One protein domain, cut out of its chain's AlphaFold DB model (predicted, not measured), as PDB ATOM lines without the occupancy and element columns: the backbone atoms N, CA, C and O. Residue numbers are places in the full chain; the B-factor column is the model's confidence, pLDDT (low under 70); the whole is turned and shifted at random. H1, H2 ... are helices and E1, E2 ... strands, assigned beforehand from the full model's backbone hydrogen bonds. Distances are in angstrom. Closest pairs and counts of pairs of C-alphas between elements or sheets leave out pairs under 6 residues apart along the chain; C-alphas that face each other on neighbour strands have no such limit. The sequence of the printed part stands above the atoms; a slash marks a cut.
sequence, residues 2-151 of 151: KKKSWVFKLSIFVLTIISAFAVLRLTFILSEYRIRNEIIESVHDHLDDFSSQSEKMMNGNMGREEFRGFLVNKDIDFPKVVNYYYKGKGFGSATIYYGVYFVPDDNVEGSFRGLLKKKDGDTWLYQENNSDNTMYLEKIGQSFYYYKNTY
ATOM      1  N   LYS A   2      60.974 -32.950 -41.939       57.66
ATOM      2  CA  LYS A   2      61.058 -31.914 -40.873       57.66
ATOM      3  C   LYS A   2      60.302 -30.591 -41.136       57.66
ATOM      4  O   LYS A   2      59.798 -29.998 -40.189       57.66
ATOM      5  N   LYS A   3      60.157 -30.148 -42.396       56.25
ATOM      6  CA  LYS A   3      59.492 -28.867 -42.744       56.25
ATOM      7  C   LYS A   3      58.019 -28.781 -42.302       56.25
ATOM      8  O   LYS A   3      57.603 -27.733 -41.830       56.25
ATOM      9  N   LYS A   4      57.250 -29.876 -42.387       61.69
ATOM     10  CA  LYS A   4      55.825 -29.897 -41.988       61.69
ATOM     11  C   LYS A   4      55.617 -29.690 -40.479       61.69
ATOM     12  O   LYS A   4      54.648 -29.054 -40.086       61.69
ATOM     13  N   SER A   5      56.541 -30.174 -39.643       72.50
ATOM     14  CA  SER A   5      56.451 -30.031 -38.180       72.50
ATOM     15  C   SER A   5      56.671 -28.588 -37.719       72.50
ATOM     16  O   SER A   5      56.000 -28.128 -36.800       72.50
ATOM     17  N   TRP A   6      57.575 -27.855 -38.376       75.25
ATOM     18  CA  TRP A   6      57.850 -26.459 -38.035       75.25
ATOM     19  C   TRP A   6      56.693 -25.531 -38.423       75.25
ATOM     20  O   TRP A   6      56.283 -24.707 -37.614       75.25
ATOM     21  N   VAL A   7      56.101 -25.740 -39.604       80.12
ATOM     22  CA  VAL A   7      54.913 -24.990 -40.047       80.12
ATOM     23  C   VAL A   7      53.738 -25.211 -39.090       80.12
ATOM     24  O   VAL A   7      53.118 -24.246 -38.666       80.12
ATOM     25  N   PHE A   8      53.488 -26.453 -38.666       80.62
ATOM     26  CA  PHE A   8      52.421 -26.759 -37.708       80.62
ATOM     27  C   PHE A   8      52.621 -26.073 -36.344       80.62
ATOM     28  O   PHE A   8      51.687 -25.482 -35.804       80.62
ATOM     29  N   LYS A   9      53.847 -26.088 -35.801       87.38
ATOM     30  CA  LYS A   9      54.176 -25.391 -34.544       87.38
ATOM     31  C   LYS A   9      54.018 -23.873 -34.668       87.38
ATOM     32  O   LYS A   9      53.495 -23.244 -33.752       87.38
ATOM     33  N   LEU A  10      54.426 -23.299 -35.801       88.19
ATOM     34  CA  LEU A  10      54.250 -21.877 -36.084       88.19
ATOM     35  C   LEU A  10      52.763 -21.502 -36.172       88.19
ATOM     36  O   LEU A  10      52.360 -20.496 -35.598       88.19
ATOM     37  N   SER A  11      51.932 -22.329 -36.814       87.38
ATOM     38  CA  SER A  11      50.481 -22.112 -36.882       87.38
ATOM     39  C   SER A  11      49.824 -22.116 -35.500       87.38
ATOM     40  O   SER A  11      49.025 -21.230 -35.215       87.38
ATOM     41  N   ILE A  12      50.187 -23.054 -34.619       91.00
ATOM     42  CA  ILE A  12      49.675 -23.085 -33.236       91.00
ATOM     43  C   ILE A  12      50.090 -21.826 -32.472       91.00
ATOM     44  O   ILE A  12      49.271 -21.227 -31.776       91.00
ATOM     45  N   PHE A  13      51.346 -21.399 -32.615       92.25
ATOM     46  CA  PHE A  13      51.843 -20.196 -31.954       92.25
ATOM     47  C   PHE A  13      51.084 -18.939 -32.406       92.25
ATOM     48  O   PHE A  13      50.604 -18.176 -31.570       92.25
ATOM     49  N   VAL A  14      50.891 -18.764 -33.718       92.62
ATOM     50  CA  VAL A  14      50.116 -17.644 -34.274       92.62
ATOM     51  C   VAL A  14      48.661 -17.683 -33.802       92.62
ATOM     52  O   VAL A  14      48.138 -16.658 -33.370       92.62
ATOM     53  N   LEU A  15      48.017 -18.856 -33.815       93.69
ATOM     54  CA  LEU A  15      46.650 -19.014 -33.306       93.69
ATOM     55  C   LEU A  15      46.548 -18.627 -31.827       93.69
ATOM     56  O   LEU A  15      45.620 -17.923 -31.448       93.69
ATOM     57  N   THR A  16      47.532 -19.013 -31.014       93.69
ATOM     58  CA  THR A  16      47.569 -18.678 -29.583       93.69
ATOM     59  C   THR A  16      47.640 -17.165 -29.367       93.69
ATOM     60  O   THR A  16      46.911 -16.626 -28.536       93.69
ATOM     61  N   ILE A  17      48.467 -16.462 -30.147       94.25
ATOM     62  CA  ILE A  17      48.571 -14.998 -30.096       94.25
ATOM     63  C   ILE A  17      47.240 -14.344 -30.487       94.25
ATOM     64  O   ILE A  17      46.760 -13.459 -29.782       94.25
ATOM     65  N   ILE A  18      46.614 -14.795 -31.578       94.12
ATOM     66  CA  ILE A  18      45.321 -14.261 -32.030       94.12
ATOM     67  C   ILE A  18      44.243 -14.478 -30.961       94.12
ATOM     68  O   ILE A  18      43.502 -13.548 -30.643       94.12
ATOM     69  N   SER A  19      44.179 -15.670 -30.362       92.81
ATOM     70  CA  SER A  19      43.255 -15.964 -29.265       92.81
ATOM     71  C   SER A  19      43.503 -15.071 -28.048       92.81
ATOM     72  O   SER A  19      42.542 -14.563 -27.473       92.81
ATOM     73  N   ALA A  20      44.763 -14.811 -27.685       94.06
ATOM     74  CA  ALA A  20      45.092 -13.899 -26.592       94.06
ATOM     75  C   ALA A  20      44.602 -12.468 -26.876       94.06
ATOM     76  O   ALA A  20      43.952 -11.863 -26.024       94.06
ATOM     77  N   PHE A  21      44.824 -11.946 -28.089       92.44
ATOM     78  CA  PHE A  21      44.302 -10.635 -28.489       92.44
ATOM     79  C   PHE A  21      42.770 -10.586 -28.508       92.44
ATOM     80  O   PHE A  21      42.189  -9.583 -28.093       92.44
ATOM     81  N   ALA A  22      42.101 -11.660 -28.934       93.06
ATOM     82  CA  ALA A  22      40.644 -11.749 -28.895       93.06
ATOM     83  C   ALA A  22      40.101 -11.712 -27.455       93.06
ATOM     84  O   ALA A  22      39.163 -10.962 -27.179       93.06
ATOM     85  N   VAL A  23      40.717 -12.447 -26.521       93.81
ATOM     86  CA  VAL A  23      40.340 -12.420 -25.094       93.81
ATOM     87  C   VAL A  23      40.590 -11.038 -24.486       93.81
ATOM     88  O   VAL A  23      39.721 -10.499 -23.799       93.81
ATOM     89  N   LEU A  24      41.735 -10.414 -24.779       89.88
ATOM     90  CA  LEU A  24      42.029  -9.048 -24.331       89.88
ATOM     91  C   LEU A  24      40.994  -8.044 -24.857       89.88
ATOM     92  O   LEU A  24      40.489  -7.216 -24.103       89.88
ATOM     93  N   ARG A  25      40.604  -8.148 -26.130       88.38
ATOM     94  CA  ARG A  25      39.563  -7.288 -26.703       88.38
ATOM     95  C   ARG A  25      38.197  -7.524 -26.058       88.38
ATOM     96  O   ARG A  25      37.490  -6.561 -25.775       88.38
ATOM     97  N   LEU A  26      37.834  -8.777 -25.792       92.94
ATOM     98  CA  LEU A  26      36.562  -9.108 -25.149       92.94
ATOM     99  C   LEU A  26      36.501  -8.572 -23.713       92.94
ATOM    100  O   LEU A  26      35.522  -7.935 -23.340       92.94
ATOM    101  N   THR A  27      37.562  -8.766 -22.923       90.44
ATOM    102  CA  THR A  27      37.643  -8.214 -21.559       90.44
ATOM    103  C   THR A  27      37.570  -6.688 -21.559       90.44
ATOM    104  O   THR A  27      36.933  -6.102 -20.682       90.44
ATOM    105  N   PHE A  28      38.145  -6.033 -22.572       88.19
ATOM    106  CA  PHE A  28      38.001  -4.594 -22.757       88.19
ATOM    107  C   PHE A  28      36.539  -4.191 -22.993       88.19
ATOM    108  O   PHE A  28      36.025  -3.370 -22.237       88.19
ATOM    109  N   ILE A  29      35.853  -4.812 -23.958       89.62
ATOM    110  CA  ILE A  29      34.438  -4.532 -24.268       89.62
ATOM    111  C   ILE A  29      33.548  -4.753 -23.038       89.62
ATOM    112  O   ILE A  29      32.743  -3.890 -22.694       89.62
ATOM    113  N   LEU A  30      33.729  -5.875 -22.333       93.44
ATOM    114  CA  LEU A  30      32.960  -6.183 -21.124       93.44
ATOM    115  C   LEU A  30      33.186  -5.146 -20.020       93.44
ATOM    116  O   LEU A  30      32.245  -4.772 -19.326       93.44
ATOM    117  N   SER A  31      34.418  -4.656 -19.864       92.38
ATOM    118  CA  SER A  31      34.703  -3.623 -18.869       92.38
ATOM    119  C   SER A  31      34.045  -2.281 -19.197       92.38
ATOM    120  O   SER A  31      33.578  -1.618 -18.280       92.38
ATOM    121  N   GLU A  32      33.972  -1.890 -20.476       92.19
ATOM    122  CA  GLU A  32      33.285  -0.654 -20.872       92.19
ATOM    123  C   GLU A  32      31.782  -0.763 -20.637       92.19
ATOM    124  O   GLU A  32      31.174   0.157 -20.098       92.19
ATOM    125  N   TYR A  33      31.199  -1.910 -20.989       94.31
ATOM    126  CA  TYR A  33      29.792  -2.189 -20.733       94.31
ATOM    127  C   TYR A  33      29.468  -2.115 -19.236       94.31
ATOM    128  O   TYR A  33      28.497  -1.474 -18.844       94.31
ATOM    129  N   ARG A  34      30.325  -2.703 -18.390       96.06
ATOM    130  CA  ARG A  34      30.163  -2.646 -16.934       96.06
ATOM    131  C   ARG A  34      30.242  -1.215 -16.402       96.06
ATOM    132  O   ARG A  34      29.373  -0.824 -15.642       96.06
ATOM    133  N   ILE A  35      31.240  -0.437 -16.831       96.38
ATOM    134  CA  ILE A  35      31.395   0.971 -16.422       96.38
ATOM    135  C   ILE A  35      30.162   1.788 -16.815       96.38
ATOM    136  O   ILE A  35      29.637   2.532 -15.992       96.38
ATOM    137  N   ARG A  36      29.680   1.638 -18.055       96.75
ATOM    138  CA  ARG A  36      28.474   2.330 -18.523       96.75
ATOM    139  C   ARG A  36      27.268   1.994 -17.644       96.75
ATOM    140  O   ARG A  36      26.552   2.905 -17.246       96.75
ATOM    141  N   ASN A  37      27.050   0.717 -17.337       97.31
ATOM    142  CA  ASN A  37      25.917   0.305 -16.508       97.31
ATOM    143  C   ASN A  37      26.042   0.803 -15.063       97.31
ATOM    144  O   ASN A  37      25.082   1.367 -14.564       97.31
ATOM    145  N   GLU A  38      27.223   0.695 -14.440       97.62
ATOM    146  CA  GLU A  38      27.483   1.234 -13.092       97.62
ATOM    147  C   GLU A  38      27.130   2.732 -13.011       97.62
ATOM    148  O   GLU A  38      26.508   3.185 -12.050       97.62
ATOM    149  N   ILE A  39      27.500   3.506 -14.037       98.06
ATOM    150  CA  ILE A  39      27.186   4.935 -14.121       98.06
ATOM    151  C   ILE A  39      25.676   5.169 -14.249       98.06
ATOM    152  O   ILE A  39      25.123   5.992 -13.523       98.06
ATOM    153  N   ILE A  40      25.018   4.472 -15.180       97.75
ATOM    154  CA  ILE A  40      23.585   4.654 -15.449       97.75
ATOM    155  C   ILE A  40      22.753   4.275 -14.226       97.75
ATOM    156  O   ILE A  40      21.895   5.054 -13.827       97.75
ATOM    157  N   GLU A  41      23.045   3.128 -13.614       97.38
ATOM    158  CA  GLU A  41      22.388   2.667 -12.388       97.38
ATOM    159  C   GLU A  41      22.581   3.687 -11.259       97.38
ATOM    160  O   GLU A  41      21.608   4.107 -10.641       97.38
ATOM    161  N   SER A  42      23.804   4.194 -11.058       97.31
ATOM    162  CA  SER A  42      24.083   5.201 -10.024       97.31
ATOM    163  C   SER A  42      23.260   6.485 -10.197       97.31
ATOM    164  O   SER A  42      22.731   7.004  -9.209       97.31
ATOM    165  N   VAL A  43      23.120   6.977 -11.436       97.56
ATOM    166  CA  VAL A  43      22.296   8.158 -11.747       97.56
ATOM    167  C   VAL A  43      20.810   7.861 -11.586       97.56
ATOM    168  O   VAL A  43      20.100   8.672 -11.004       97.56
ATOM    169  N   HIS A  44      20.324   6.725 -12.091       97.06
ATOM    170  CA  HIS A  44      18.906   6.357 -12.009       97.06
ATOM    171  C   HIS A  44      18.443   6.152 -10.571       97.06
ATOM    172  O   HIS A  44      17.413   6.702 -10.188       97.06
ATOM    173  N   ASP A  45      19.229   5.442  -9.766       97.44
ATOM    174  CA  ASP A  45      18.897   5.142  -8.372       97.44
ATOM    175  C   ASP A  45      18.904   6.394  -7.476       97.44
ATOM    176  O   ASP A  45      18.317   6.386  -6.394       97.44
ATOM    177  N   HIS A  46      19.559   7.478  -7.912       97.00
ATOM    178  CA  HIS A  46      19.742   8.704  -7.128       97.00
ATOM    179  C   HIS A  46      19.450   9.979  -7.931       97.00
ATOM    180  O   HIS A  46      20.095  11.011  -7.721       97.00
ATOM    181  N   LEU A  47      18.488   9.921  -8.857       95.81
ATOM    182  CA  LEU A  47      18.227  10.993  -9.823       95.81
ATOM    183  C   LEU A  47      17.989  12.360  -9.165       95.81
ATOM    184  O   LEU A  47      18.517  13.374  -9.632       95.81
ATOM    185  N   ASP A  48      17.239  12.390  -8.064       96.62
ATOM    186  CA  ASP A  48      16.928  13.623  -7.332       96.62
ATOM    187  C   ASP A  48      18.188  14.261  -6.728       96.62
ATOM    188  O   ASP A  48      18.378  15.478  -6.808       96.62
ATOM    189  N   ASP A  49      19.100  13.446  -6.190       97.19
ATOM    190  CA  ASP A  49      20.356  13.936  -5.617       97.19
ATOM    191  C   ASP A  49      21.279  14.488  -6.708       97.19
ATOM    192  O   ASP A  49      21.881  15.550  -6.535       97.19
ATOM    193  N   PHE A  50      21.382  13.786  -7.842       97.56
ATOM    194  CA  PHE A  50      22.143  14.257  -8.998       97.56
ATOM    195  C   PHE A  50      21.577  15.570  -9.544       97.56
ATOM    196  O   PHE A  50      22.349  16.484  -9.846       97.56
ATOM    197  N   SER A  51      20.250  15.692  -9.630       96.69
ATOM    198  CA  SER A  51      19.575  16.916 -10.082       96.69
ATOM    199  C   SER A  51      19.850  18.075  -9.126       96.69
ATOM    200  O   SER A  51      20.342  19.120  -9.552       96.69
ATOM    201  N   SER A  52      19.664  17.868  -7.817       96.06
ATOM    202  CA  SER A  52      19.945  18.889  -6.803       96.06
ATOM    203  C   SER A  52      21.415  19.320  -6.807       96.06
ATOM    204  O   SER A  52      21.719  20.514  -6.746       96.06
ATOM    205  N   GLN A  53      22.350  18.370  -6.910       96.12
ATOM    206  CA  GLN A  53      23.778  18.678  -6.985       96.12
ATOM    207  C   GLN A  53      24.122  19.451  -8.265       96.12
ATOM    208  O   GLN A  53      24.905  20.402  -8.213       96.12
ATOM    209  N   SER A  54      23.509  19.092  -9.395       96.25
ATOM    210  CA  SER A  54      23.710  19.780 -10.671       96.25
ATOM    211  C   SER A  54      23.217  21.223 -10.610       96.25
ATOM    212  O   SER A  54      23.944  22.136 -10.991       96.25
ATOM    213  N   GLU A  55      22.022  21.457 -10.066       94.31
ATOM    214  CA  GLU A  55      21.464  22.801  -9.885       94.31
ATOM    215  C   GLU A  55      22.339  23.670  -8.982       94.31
ATOM    216  O   GLU A  55      22.627  24.826  -9.310       94.31
ATOM    217  N   LYS A  56      22.815  23.109  -7.862       93.81
ATOM    218  CA  LYS A  56      23.767  23.794  -6.984       93.81
ATOM    219  C   LYS A  56      25.019  24.169  -7.770       93.81
ATOM    220  O   LYS A  56      25.429  25.327  -7.733       93.81
ATOM    221  N   MET A  57      25.615  23.220  -8.493       94.06
ATOM    222  CA  MET A  57      26.849  23.440  -9.250       94.06
ATOM    223  C   MET A  57      26.653  24.498 -10.346       94.06
ATOM    224  O   MET A  57      27.503  25.375 -10.505       94.06
ATOM    225  N   MET A  58      25.510  24.492 -11.041       91.50
ATOM    226  CA  MET A  58      25.153  25.478 -12.069       91.50
ATOM    227  C   MET A  58      24.991  26.893 -11.507       91.50
ATOM    228  O   MET A  58      25.511  27.844 -12.096       91.50
ATOM    229  N   ASN A  59      24.347  27.040 -10.352       90.50
ATOM    230  CA  ASN A  59      24.042  28.348  -9.763       90.50
ATOM    231  C   ASN A  59      25.142  28.877  -8.824       90.50
ATOM    232  O   ASN A  59      25.202  30.073  -8.549       90.50
ATOM    233  N   GLY A  60      26.017  28.000  -8.332       82.38
ATOM    234  CA  GLY A  60      27.097  28.338  -7.410       82.38
ATOM    235  C   GLY A  60      28.439  28.620  -8.091       82.38
ATOM    236  O   GLY A  60      28.685  28.237  -9.237       82.38
ATOM    237  N   ASN A  61      29.347  29.237  -7.334       71.69
ATOM    238  CA  ASN A  61      30.781  29.298  -7.642       71.69
ATOM    239  C   ASN A  61      31.506  28.163  -6.910       71.69
ATOM    240  O   ASN A  61      32.338  28.402  -6.036       71.69
ATOM    241  N   MET A  62      31.123  26.924  -7.218       75.75
ATOM    242  CA  MET A  62      31.733  25.741  -6.619       75.75
ATOM    243  C   MET A  62      32.935  25.268  -7.432       75.75
ATOM    244  O   MET A  62      32.964  25.365  -8.662       75.75
ATOM    245  N   GLY A  63      33.951  24.803  -6.707       82.50
ATOM    246  CA  GLY A  63      35.113  24.144  -7.283       82.50
ATOM    247  C   GLY A  63      34.810  22.689  -7.636       82.50
ATOM    248  O   GLY A  63      33.661  22.262  -7.695       82.50
ATOM    249  N   ARG A  64      35.870  21.915  -7.867       90.81
ATOM    250  CA  ARG A  64      35.759  20.465  -8.041       90.81
ATOM    251  C   ARG A  64      35.416  19.798  -6.706       90.81
ATOM    252  O   ARG A  64      36.086  20.070  -5.713       90.81
ATOM    253  N   GLU A  65      34.447  18.891  -6.715       94.25
ATOM    254  CA  GLU A  65      33.975  18.149  -5.538       94.25
ATOM    255  C   GLU A  65      33.887  16.645  -5.822       94.25
ATOM    256  O   GLU A  65      33.801  16.232  -6.974       94.25
ATOM    257  N   GLU A  66      33.894  15.818  -4.777       96.38
ATOM    258  CA  GLU A  66      33.546  14.399  -4.882       96.38
ATOM    259  C   GLU A  66      32.072  14.191  -4.525       96.38
ATOM    260  O   GLU A  66      31.597  14.659  -3.492       96.38
ATOM    261  N   PHE A  67      31.347  13.449  -5.358       96.88
ATOM    262  CA  PHE A  67      29.945  13.119  -5.135       96.88
ATOM    263  C   PHE A  67      29.661  11.711  -5.648       96.88
ATOM    264  O   PHE A  67      29.794  11.442  -6.837       96.88
ATOM    265  N   ARG A  68      29.273  10.799  -4.747       94.88
ATOM    266  CA  ARG A  68      28.871   9.418  -5.082       94.88
ATOM    267  C   ARG A  68      29.881   8.658  -5.965       94.88
ATOM    268  O   ARG A  68      29.496   7.856  -6.807       94.88
ATOM    269  N   GLY A  69      31.175   8.907  -5.760       95.50
ATOM    270  CA  GLY A  69      32.254   8.290  -6.541       95.50
ATOM    271  C   GLY A  69      32.579   8.994  -7.863       95.50
ATOM    272  O   GLY A  69      33.405   8.493  -8.620       95.50
ATOM    273  N   PHE A  70      31.970  10.150  -8.132       97.94
ATOM    274  CA  PHE A  70      32.292  11.023  -9.256       97.94
ATOM    275  C   PHE A  70      33.078  12.241  -8.777       97.94
ATOM    276  O   PHE A  70      32.791  12.791  -7.714       97.94
ATOM    277  N   LEU A  71      34.020  12.708  -9.594       97.50
ATOM    278  CA  LEU A  71      34.550  14.064  -9.500       97.50
ATOM    279  C   LEU A  71      33.630  14.993 -10.286       97.50
ATOM    280  O   LEU A  71      33.437  14.802 -11.484       97.50
ATOM    281  N   VAL A  72      33.073  15.994  -9.616       96.81
ATOM    282  CA  VAL A  72      32.047  16.878 -10.160       96.81
ATOM    283  C   VAL A  72      32.568  18.298 -10.256       96.81
ATOM    284  O   VAL A  72      33.126  18.828  -9.297       96.81
ATOM    285  N   ASN A  73      32.377  18.931 -11.408       95.19
ATOM    286  CA  ASN A  73      32.702  20.337 -11.621       95.19
ATOM    287  C   ASN A  73      31.891  20.918 -12.781       95.19
ATOM    288  O   ASN A  73      31.451  20.190 -13.668       95.19
ATOM    289  N   LYS A  74      31.766  22.247 -12.841       93.38
ATOM    290  CA  LYS A  74      31.438  22.913 -14.110       93.38
ATOM    291  C   LYS A  74      32.507  22.572 -15.141       93.38
ATOM    292  O   LYS A  74      33.703  22.662 -14.834       93.38
ATOM    293  N   ASP A  75      32.091  22.157 -16.330       90.75
ATOM    294  CA  ASP A  75      33.043  21.837 -17.387       90.75
ATOM    295  C   ASP A  75      33.782  23.111 -17.832       90.75
ATOM    296  O   ASP A  75      33.186  24.186 -17.946       90.75
ATOM    297  N   ILE A  76      35.100  23.007 -18.008       86.56
ATOM    298  CA  ILE A  76      35.965  24.161 -18.295       86.56
ATOM    299  C   ILE A  76      35.725  24.654 -19.725       86.56
ATOM    300  O   ILE A  76      35.626  25.860 -19.965       86.56
ATOM    301  N   ASP A  77      35.583  23.722 -20.664       88.38
ATOM    302  CA  ASP A  77      35.376  24.030 -22.075       88.38
ATOM    303  C   ASP A  77      33.892  24.290 -22.360       88.38
ATOM    304  O   ASP A  77      33.536  25.140 -23.188       88.38
ATOM    305  N   PHE A  78      33.007  23.635 -21.608       92.38
ATOM    306  CA  PHE A  78      31.556  23.728 -21.750       92.38
ATOM    307  C   PHE A  78      30.888  24.220 -20.455       92.38
ATOM    308  O   PHE A  78      30.135  23.487 -19.825       92.38
ATOM    309  N   PRO A  79      31.040  25.499 -20.065       89.50
ATOM    310  CA  PRO A  79      30.570  26.005 -18.765       89.50
ATOM    311  C   PRO A  79      29.044  25.969 -18.559       89.50
ATOM    312  O   PRO A  79      28.557  26.304 -17.481       89.50
ATOM    313  N   LYS A  80      28.279  25.592 -19.593       93.44
ATOM    314  CA  LYS A  80      26.831  25.365 -19.528       93.44
ATOM    315  C   LYS A  80      26.457  23.958 -19.052       93.44
ATOM    316  O   LYS A  80      25.270  23.697 -18.912       93.44
ATOM    317  N   VAL A  81      27.427  23.070 -18.831       95.88
ATOM    318  CA  VAL A  81      27.188  21.712 -18.329       95.88
ATOM    319  C   VAL A  81      27.930  21.472 -17.022       95.88
ATOM    320  O   VAL A  81      28.970  22.081 -16.745       95.88
ATOM    321  N   VAL A  82      27.411  20.534 -16.236       97.25
ATOM    322  CA  VAL A  82      28.138  19.961 -15.100       97.25
ATOM    323  C   VAL A  82      28.718  18.625 -15.532       97.25
ATOM    324  O   VAL A  82      27.999  17.774 -16.052       97.25
ATOM    325  N   ASN A  83      30.017  18.453 -15.327       97.44
ATOM    326  CA  ASN A  83      30.742  17.226 -15.598       97.44
ATOM    327  C   ASN A  83      30.817  16.383 -14.325       97.44
ATOM    328  O   ASN A  83      31.333  16.857 -13.316       97.44
ATOM    329  N   TYR A  84      30.329  15.149 -14.393       98.00
ATOM    330  CA  TYR A  84      30.509  14.101 -13.398       98.00
ATOM    331  C   TYR A  84      31.488  13.070 -13.961       98.00
ATOM    332  O   TYR A  84      31.086  12.101 -14.610       98.00
ATOM    333  N   TYR A  85      32.778  13.259 -13.709       97.56
ATOM    334  CA  TYR A  85      33.811  12.317 -14.113       97.56
ATOM    335  C   TYR A  85      33.836  11.101 -13.188       97.56
ATOM    336  O   TYR A  85      34.003  11.242 -11.980       97.56
ATOM    337  N   TYR A  86      33.730   9.901 -13.758       97.75
ATOM    338  CA  TYR A  86      33.777   8.650 -12.998       97.75
ATOM    339  C   TYR A  86      35.162   8.006 -13.050       97.75
ATOM    340  O   TYR A  86      35.783   7.728 -12.025       97.75
ATOM    341  N   LYS A  87      35.658   7.726 -14.264       95.06
ATOM    342  CA  LYS A  87      36.879   6.937 -14.442       95.06
ATOM    343  C   LYS A  87      37.533   7.157 -15.798       95.06
ATOM    344  O   LYS A  87      36.862   7.400 -16.794       95.06
ATOM    345  N   GLY A  88      38.855   7.001 -15.838       93.62
ATOM    346  CA  GLY A  88      39.666   6.936 -17.049       93.62
ATOM    347  C   GLY A  88      40.273   5.545 -17.241       93.62
ATOM    348  O   GLY A  88      40.632   4.878 -16.267       93.62
ATOM    349  N   LYS A  89      40.394   5.096 -18.489       90.88
ATOM    350  CA  LYS A  89      41.053   3.840 -18.856       90.88
ATOM    351  C   LYS A  89      41.874   4.027 -20.127       90.88
ATOM    352  O   LYS A  89      41.329   4.364 -21.169       90.88
ATOM    353  N   GLY A  90      43.164   3.730 -20.054       85.19
ATOM    354  CA  GLY A  90      44.080   3.805 -21.189       85.19
ATOM    355  C   GLY A  90      45.453   4.302 -20.758       85.19
ATOM    356  O   GLY A  90      45.723   4.430 -19.564       85.19
ATOM    357  N   PHE A  91      46.314   4.539 -21.740       76.50
ATOM    358  CA  PHE A  91      47.646   5.099 -21.541       76.50
ATOM    359  C   PHE A  91      47.899   6.161 -22.613       76.50
ATOM    360  O   PHE A  91      47.697   5.894 -23.796       76.50
ATOM    361  N   GLY A  92      48.379   7.339 -22.206       77.00
ATOM    362  CA  GLY A  92      48.705   8.430 -23.130       77.00
ATOM    363  C   GLY A  92      47.478   8.967 -23.875       77.00
ATOM    364  O   GLY A  92      46.396   9.028 -23.297       77.00
ATOM    365  N   SER A  93      47.660   9.312 -25.150       71.38
ATOM    366  CA  SER A  93      46.649   9.897 -26.054       71.38
ATOM    367  C   SER A  93      45.571   8.917 -26.542       71.38
ATOM    368  O   SER A  93      44.923   9.145 -27.551       71.38
ATOM    369  N   ALA A  94      45.454   7.757 -25.899       78.12
ATOM    370  CA  ALA A  94      44.403   6.781 -26.163       78.12
ATOM    371  C   ALA A  94      43.589   6.532 -24.887       78.12
ATOM    372  O   ALA A  94      43.117   5.415 -24.636       78.12
ATOM    373  N   THR A  95      43.507   7.541 -24.014       90.44
ATOM    374  CA  THR A  95      42.814   7.403 -22.738       90.44
ATOM    375  C   THR A  95      41.342   7.691 -22.942       90.44
ATOM    376  O   THR A  95      40.952   8.738 -23.449       90.44
ATOM    377  N   ILE A  96      40.513   6.747 -22.512       94.38
ATOM    378  CA  ILE A  96      39.066   6.884 -22.551       94.38
ATOM    379  C   ILE A  96      38.581   7.351 -21.186       94.38
ATOM    380  O   ILE A  96      38.914   6.748 -20.167       94.38
ATOM    381  N   TYR A  97      37.770   8.397 -21.171       95.19
ATOM    382  CA  TYR A  97      37.159   8.989 -19.993       95.19
ATOM    383  C   TYR A  97      35.657   8.728 -20.022       95.19
ATOM    384  O   TYR A  97      34.999   8.948 -21.039       95.19
ATOM    385  N   TYR A  98      35.128   8.274 -18.891       98.00
ATOM    386  CA  TYR A  98      33.722   7.938 -18.712       98.00
ATOM    387  C   TYR A  98      33.120   8.787 -17.601       98.00
ATOM    388  O   TYR A  98      33.774   9.058 -16.587       98.00
ATOM    389  N   GLY A  99      31.857   9.149 -17.774       98.19
ATOM    390  CA  GLY A  99      31.123   9.924 -16.791       98.19
ATOM    391  C   GLY A  99      29.746  10.318 -17.297       98.19
ATOM    392  O   GLY A  99      29.198   9.685 -18.202       98.19
ATOM    393  N   VAL A 100      29.194  11.366 -16.695       98.25
ATOM    394  CA  VAL A 100      27.886  11.918 -17.050       98.25
ATOM    395  C   VAL A 100      27.979  13.426 -17.152       98.25
ATOM    396  O   VAL A 100      28.606  14.080 -16.325       98.25
ATOM    397  N   TYR A 101      27.324  13.984 -18.157       98.25
ATOM    398  CA  TYR A 101      27.041  15.404 -18.213       98.25
ATOM    399  C   TYR A 101      25.613  15.672 -17.767       98.25
ATOM    400  O   TYR A 101      24.677  15.037 -18.257       98.25
ATOM    401  N   PHE A 102      25.454  16.656 -16.887       98.25
ATOM    402  CA  PHE A 102      24.181  17.342 -16.733       98.25
ATOM    403  C   PHE A 102      24.098  18.477 -17.752       98.25
ATOM    404  O   PHE A 102      24.938  19.379 -17.757       98.25
ATOM    405  N   VAL A 103      23.078  18.428 -18.602       97.38
ATOM    406  CA  VAL A 103      22.802  19.382 -19.673       97.38
ATOM    407  C   VAL A 103      21.454  20.052 -19.383       97.38
ATOM    408  O   VAL A 103      20.407  19.422 -19.573       97.38
ATOM    409  N   PRO A 104      21.454  21.322 -18.939       94.19
ATOM    410  CA  PRO A 104      20.226  22.072 -18.702       94.19
ATOM    411  C   PRO A 104      19.321  22.078 -19.940       94.19
ATOM    412  O   PRO A 104      19.799  22.201 -21.072       94.19
ATOM    413  N   ASP A 105      18.016  21.930 -19.715       94.19
ATOM    414  CA  ASP A 105      16.969  21.947 -20.748       94.19
ATOM    415  C   ASP A 105      17.158  20.925 -21.886       94.19
ATOM    416  O   ASP A 105      16.602  21.096 -22.972       94.19
ATOM    417  N   ASP A 106      17.971  19.878 -21.678       95.44
ATOM    418  CA  ASP A 106      18.331  18.886 -22.704       95.44
ATOM    419  C   ASP A 106      18.947  19.516 -23.981       95.44
ATOM    420  O   ASP A 106      18.970  18.914 -25.060       95.44
ATOM    421  N   ASN A 107      19.490  20.738 -23.882       94.75
ATOM    422  CA  ASN A 107      20.037  21.471 -25.021       94.75
ATOM    423  C   ASN A 107      21.504  21.097 -25.285       94.75
ATOM    424  O   ASN A 107      22.422  21.891 -25.050       94.75
ATOM    425  N   VAL A 108      21.732  19.878 -25.784       95.19
ATOM    426  CA  VAL A 108      23.080  19.364 -26.088       95.19
ATOM    427  C   VAL A 108      23.807  20.268 -27.086       95.19
ATOM    428  O   VAL A 108      24.927  20.705 -26.833       95.19
ATOM    429  N   GLU A 109      23.174  20.623 -28.203       91.81
ATOM    430  CA  GLU A 109      23.839  21.421 -29.241       91.81
ATOM    431  C   GLU A 109      24.256  22.804 -28.723       91.81
ATOM    432  O   GLU A 109      25.391  23.229 -28.937       91.81
ATOM    433  N   GLY A 110      23.386  23.493 -27.981       92.81
ATOM    434  CA  GLY A 110      23.697  24.799 -27.400       92.81
ATOM    435  C   GLY A 110      24.724  24.744 -26.266       92.81
ATOM    436  O   GLY A 110      25.497  25.693 -26.092       92.81
ATOM    437  N   SER A 111      24.754  23.647 -25.509       94.69
ATOM    438  CA  SER A 111      25.669  23.463 -24.375       94.69
ATOM    439  C   SER A 111      27.087  23.109 -24.820       94.69
ATOM    440  O   SER A 111      28.053  23.598 -24.238       94.69
ATOM    441  N   PHE A 112      27.211  22.373 -25.927       95.06
ATOM    442  CA  PHE A 112      28.486  21.984 -26.536       95.06
ATOM    443  C   PHE A 112      28.854  22.837 -27.764       95.06
ATOM    444  O   PHE A 112      29.595  22.397 -28.641       95.06
ATOM    445  N   ARG A 113      28.338  24.075 -27.847       93.62
ATOM    446  CA  ARG A 113      28.672  25.078 -28.888       93.62
ATOM    447  C   ARG A 113      28.521  24.559 -30.331       93.62
ATOM    448  O   ARG A 113      29.250  24.970 -31.228       93.62
ATOM    449  N   GLY A 114      27.594  23.632 -30.551       90.69
ATOM    450  CA  GLY A 114      27.322  23.003 -31.841       90.69
ATOM    451  C   GLY A 114      28.371  21.988 -32.311       90.69
ATOM    452  O   GLY A 114      28.249  21.522 -33.448       90.69
ATOM    453  N   LEU A 115      29.372  21.650 -31.483       92.50
ATOM    454  CA  LEU A 115      30.415  20.663 -31.806       92.50
ATOM    455  C   LEU A 115      29.831  19.263 -31.978       92.50
ATOM    456  O   LEU A 115      30.107  18.585 -32.965       92.50
ATOM    457  N   LEU A 116      28.998  18.849 -31.027       93.38
ATOM    458  CA  LEU A 116      28.324  17.560 -31.055       93.38
ATOM    459  C   LEU A 116      27.206  17.553 -32.094       93.38
ATOM    460  O   LEU A 116      26.353  18.442 -32.109       93.38
ATOM    461  N   LYS A 117      27.188  16.518 -32.937       92.94
ATOM    462  CA  LYS A 117      26.113  16.274 -33.902       92.94
ATOM    463  C   LYS A 117      25.306  15.061 -33.483       92.94
ATOM    464  O   LYS A 117      25.871  14.043 -33.082       92.94
ATOM    465  N   LYS A 118      23.982  15.168 -33.590       93.12
ATOM    466  CA  LYS A 118      23.086  14.034 -33.367       93.12
ATOM    467  C   LYS A 118      23.395  12.952 -34.403       93.12
ATOM    468  O   LYS A 118      23.458  13.250 -35.594       93.12
ATOM    469  N   LYS A 119      23.647  11.724 -33.947       89.75
ATOM    470  CA  LYS A 119      24.054  10.608 -34.812       89.75
ATOM    471  C   LYS A 119      22.885   9.673 -35.099       89.75
ATOM    472  O   LYS A 119      22.540   9.477 -36.257       89.75
ATOM    473  N   ASP A 120      22.306   9.106 -34.046       88.00
ATOM    474  CA  ASP A 120      21.158   8.198 -34.111       88.00
ATOM    475  C   ASP A 120      20.401   8.218 -32.776       88.00
ATOM    476  O   ASP A 120      21.029   8.367 -31.726       88.00
ATOM    477  N   GLY A 121      19.076   8.073 -32.810       89.06
ATOM    478  CA  GLY A 121      18.221   8.049 -31.620       89.06
ATOM    479  C   GLY A 121      18.553   9.174 -30.638       89.06
ATOM    480  O   GLY A 121      18.531  10.345 -31.006       89.06
ATOM    481  N   ASP A 122      18.919   8.810 -29.412       94.25
ATOM    482  CA  ASP A 122      19.328   9.742 -28.359       94.25
ATOM    483  C   ASP A 122      20.848   9.754 -28.144       94.25
ATOM    484  O   ASP A 122      21.339   9.755 -27.014       94.25
ATOM    485  N   THR A 123      21.607   9.755 -29.243       96.62
ATOM    486  CA  THR A 123      23.073   9.803 -29.215       96.62
ATOM    487  C   THR A 123      23.651  10.964 -30.015       96.62
ATOM    488  O   THR A 123      23.160  11.332 -31.090       96.62
ATOM    489  N   TRP A 124      24.749  11.514 -29.501       97.00
ATOM    490  CA  TRP A 124      25.532  12.565 -30.138       97.00
ATOM    491  C   TRP A 124      26.987  12.136 -30.259       97.00
ATOM    492  O   TRP A 124      27.519  11.433 -29.400       97.00
ATOM    493  N   LEU A 125      27.633  12.563 -31.339       96.19
ATOM    494  CA  LEU A 125      29.026  12.259 -31.608       96.19
ATOM    495  C   LEU A 125      29.747  13.495 -32.142       96.19
ATOM    496  O   LEU A 125      29.229  14.228 -32.986       96.19
ATOM    497  N   TYR A 126      30.972  13.677 -31.675       95.19
ATOM    498  CA  TYR A 126      31.980  14.531 -32.276       95.19
ATOM    499  C   TYR A 126      33.235  13.691 -32.519       95.19
ATOM    500  O   TYR A 126      33.633  12.901 -31.662       95.19
ATOM    501  N   GLN A 127      33.826  13.860 -33.698       93.81
ATOM    502  CA  GLN A 127      35.115  13.298 -34.088       93.81
ATOM    503  C   GLN A 127      35.995  14.471 -34.506       93.81
ATOM    504  O   GLN A 127      35.613  15.239 -35.392       93.81
ATOM    505  N   GLU A 128      37.154  14.615 -33.875       91.69
ATOM    506  CA  GLU A 128      38.107  15.649 -34.256       91.69
ATOM    507  C   GLU A 128      38.785  15.303 -35.592       91.69
ATOM    508  O   GLU A 128      39.096  14.148 -35.890       91.69
ATOM    509  N   ASN A 129      39.014  16.318 -36.427       89.88
ATOM    510  CA  ASN A 129      39.690  16.128 -37.706       89.88
ATOM    511  C   ASN A 129      41.167  15.787 -37.483       89.88
ATOM    512  O   ASN A 129      41.861  16.495 -36.760       89.88
ATOM    513  N   ASN A 130      41.668  14.767 -38.184       87.31
ATOM    514  CA  ASN A 130      43.063  14.304 -38.100       87.31
ATOM    515  C   ASN A 130      43.503  13.865 -36.689       87.31
ATOM    516  O   ASN A 130      44.686  13.928 -36.367       87.31
ATOM    517  N   SER A 131      42.556  13.417 -35.868       86.25
ATOM    518  CA  SER A 131      42.769  13.017 -34.480       86.25
ATOM    519  C   SER A 131      41.851  11.838 -34.151       86.25
ATOM    520  O   SER A 131      40.775  11.691 -34.738       86.25
ATOM    521  N   ASP A 132      42.279  10.968 -33.242       84.25
ATOM    522  CA  ASP A 132      41.453   9.898 -32.676       84.25
ATOM    523  C   ASP A 132      40.552  10.390 -31.533       84.25
ATOM    524  O   ASP A 132      39.756   9.614 -30.989       84.25
ATOM    525  N   ASN A 133      40.588  11.696 -31.246       90.69
ATOM    526  CA  ASN A 133      39.747  12.307 -30.235       90.69
ATOM    527  C   ASN A 133      38.275  12.237 -30.621       90.69
ATOM    528  O   ASN A 133      37.844  12.647 -31.707       90.69
ATOM    529  N   THR A 134      37.488  11.734 -29.679       93.75
ATOM    530  CA  THR A 134      36.046  11.576 -29.842       93.75
ATOM    531  C   THR A 134      35.317  11.998 -28.590       93.75
ATOM    532  O   THR A 134      35.816  11.838 -27.480       93.75
ATOM    533  N   MET A 135      34.105  12.501 -28.778       95.06
ATOM    534  CA  MET A 135      33.158  12.740 -27.701       95.06
ATOM    535  C   MET A 135      31.843  12.088 -28.092       95.06
ATOM    536  O   MET A 135      31.210  12.489 -29.068       95.06
ATOM    537  N   TYR A 136      31.465  11.056 -27.353       96.62
ATOM    538  CA  TYR A 136      30.196  10.365 -27.513       96.62
ATOM    539  C   TYR A 136      29.300  10.683 -26.327       96.62
ATOM    540  O   TYR A 136      29.732  10.479 -25.193       96.62
ATOM    541  N   LEU A 137      28.067  11.115 -26.596       97.75
ATOM    542  CA  LEU A 137      27.015  11.249 -25.593       97.75
ATOM    543  C   LEU A 137      25.838  10.328 -25.902       97.75
ATOM    544  O   LEU A 137      25.454  10.163 -27.061       97.75
ATOM    545  N   GLU A 138      25.209   9.825 -24.850       97.56
ATOM    546  CA  GLU A 138      23.960   9.071 -24.894       97.56
ATOM    547  C   GLU A 138      23.018   9.597 -23.815       97.56
ATOM    548  O   GLU A 138      23.424   9.725 -22.659       97.56
ATOM    549  N   LYS A 139      21.766   9.905 -24.166       97.44
ATOM    550  CA  LYS A 139      20.775  10.323 -23.171       97.44
ATOM    551  C   LYS A 139      20.442   9.144 -22.266       97.44
ATOM    552  O   LYS A 139      20.064   8.078 -22.743       97.44
ATOM    553  N   ILE A 140      20.555   9.358 -20.961       97.06
ATOM    554  CA  ILE A 140      20.240   8.340 -19.953       97.06
ATOM    555  C   ILE A 140      19.112   8.789 -19.028       97.06
ATOM    556  O   ILE A 140      18.462   7.951 -18.424       97.06
ATOM    557  N   GLY A 141      18.811  10.084 -18.952       93.94
ATOM    558  CA  GLY A 141      17.695  10.615 -18.175       93.94
ATOM    559  C   GLY A 141      17.346  12.033 -18.603       93.94
ATOM    560  O   GLY A 141      17.941  12.571 -19.539       93.94
ATOM    561  N   GLN A 142      16.381  12.651 -17.923       94.38
ATOM    562  CA  GLN A 142      16.102  14.073 -18.116       94.38
ATOM    563  C   GLN A 142      17.344  14.879 -17.729       94.38
ATOM    564  O   GLN A 142      17.822  14.757 -16.608       94.38
ATOM    565  N   SER A 143      17.882  15.659 -18.665       97.38
ATOM    566  CA  SER A 143      19.100  16.453 -18.493       97.38
ATOM    567  C   SER A 143      20.380  15.660 -18.220       97.38
ATOM    568  O   SER A 143      21.422  16.283 -18.065       97.38
ATOM    569  N   PHE A 144      20.374  14.322 -18.217       98.25
ATOM    570  CA  PHE A 144      21.567  13.509 -17.949       98.25
ATOM    571  C   PHE A 144      21.997  12.697 -19.165       98.25
ATOM    572  O   PHE A 144      21.213  11.950 -19.760       98.25
ATOM    573  N   TYR A 145      23.281  12.817 -19.491       98.38
ATOM    574  CA  TYR A 145      23.895  12.215 -20.664       98.38
ATOM    575  C   TYR A 145      25.154  11.459 -20.261       98.38
ATOM    576  O   TYR A 145      26.126  12.070 -19.820       98.38
ATOM    577  N   TYR A 146      25.155  10.139 -20.428       98.44
ATOM    578  CA  TYR A 146      26.383   9.359 -20.323       98.44
ATOM    579  C   TYR A 146      27.363   9.834 -21.391       98.44
ATOM    580  O   TYR A 146      26.960  10.047 -22.537       98.44
ATOM    581  N   TYR A 147      28.639   9.963 -21.032       97.62
ATOM    582  CA  TYR A 147      29.687  10.257 -21.993       97.62
ATOM    583  C   TYR A 147      30.796   9.211 -22.008       97.62
ATOM    584  O   TYR A 147      31.162   8.614 -20.992       97.62
ATOM    585  N   LYS A 148      31.368   9.053 -23.201       96.81
ATOM    586  CA  LYS A 148      32.616   8.341 -23.455       96.81
ATOM    587  C   LYS A 148      33.479   9.218 -24.354       96.81
ATOM    588  O   LYS A 148      33.171   9.365 -25.538       96.81
ATOM    589  N   ASN A 149      34.556   9.764 -23.801       94.62
ATOM    590  CA  ASN A 149      35.464  10.636 -24.538       94.62
ATOM    591  C   ASN A 149      36.831   9.977 -24.672       94.62
ATOM    592  O   ASN A 149      37.327   9.416 -23.701       94.62
ATOM    593  N   THR A 150      37.441  10.070 -25.844       92.69
ATOM    594  CA  THR A 150      38.824   9.638 -26.077       92.69
ATOM    595  C   THR A 150      39.667  10.876 -26.341       92.69
ATOM    596  O   THR A 150      39.235  11.713 -27.139       92.69
ATOM    597  N   TYR A 151      40.816  10.977 -25.667       84.06
ATOM    598  CA  TYR A 151      41.835  12.016 -25.848       84.06
ATOM    599  C   TYR A 151      43.252  11.433 -25.771       84.06
ATOM    600  O   TYR A 151      43.411  10.360 -25.125       84.06
TER     601      TYR A 151
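This is residues 2 to 151 of the 151 residues of an uncharacterized protein of Clostridiaceae bacterium (UniProt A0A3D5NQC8). One very long helix, H1, sticks out as an arm with residues 2 to 27, and its far end packs on a strongly twisted sheet of eight antiparallel strands. H2 turns off from it, about perpendicular, over another part of that sheet, and the small H3 grazes the sheet. The printed part has 150 residues with three named helices and eight named strands, in the order H1 H2 E1 E2 E3 E4 H3 E5 E6 E7 E8, and its class is mixed. The sheet's order is E1 E2 E3 E4 E8 E7 E6 E5. The whole is loose, with a radius of gyration of the C-alphas of 20.2 A and spans of 77 by 33 by 29 A; the arm makes the length.

Start with H1, residues 2 to 45, and H2, residues 47 to 59: they are close but not clearly touching, the closest C-alphas being those of Val 43 and Phe 50, 6.7 A apart. Next find a meander, each strand the antiparallel neighbour of the one before: E1, residues 65 to 67, E2, 70 to 74, E3, 82 to 89, and E4, 96 to 102. Its hairpins show N 65 and O 72 at 2.9 A, N 71 and O 85 at 2.8 A, and N 84 and O 100 at 2.8 A. H3, residues 108 to 111, only grazes the sheet. A second meander follows: E5, residues 117 to 120, E6, 123 to 127, E7, 134 to 141, and E8, 144 to 150. Its hairpins show N 119 and O 123, N 124 and O 137, and N 138 and O 146, each at 2.9 A. E4 of the first meander and E8 of the second are antiparallel neighbours, with N 97 and O 149 within hydrogen-bond range at 2.8 A. With H1 and H2 on one face, the sheet makes two layers. H1 lies over E4 and E8 at a height over the sheet of 13.4 A, along the strands; the closest C-alphas of H1 and E4 are those of Ile 39 and Gly 99, 6.9 A apart. The closest C-alphas of H2 and E3 are those of Ser 54 and Val 82, 6.3 A apart. Every O i to N i+4 pair in H2 is within hydrogen-bond range, in H1 39 of 40; H3 is too short for such a pair.

Find C-alpha 2 at (61.058, -31.914, -40.873); from there H1 runs 64.9 A to C-alpha 45 at (18.897, 5.142, -8.372). H2 spans 18.3 A, E3 21.0 A with a bend of 55 degrees at residue 86, and E7 21.8 A. E8 ends at C-alpha 150, (38.824, 9.638, -26.077).

The C-alphas of Lys 2 and Asn 59, the two farthest apart, are 77.3 A apart. The printed part has no cut and no long link. Its mean pLDDT is 92.0, with residues 2 to 4 under 70.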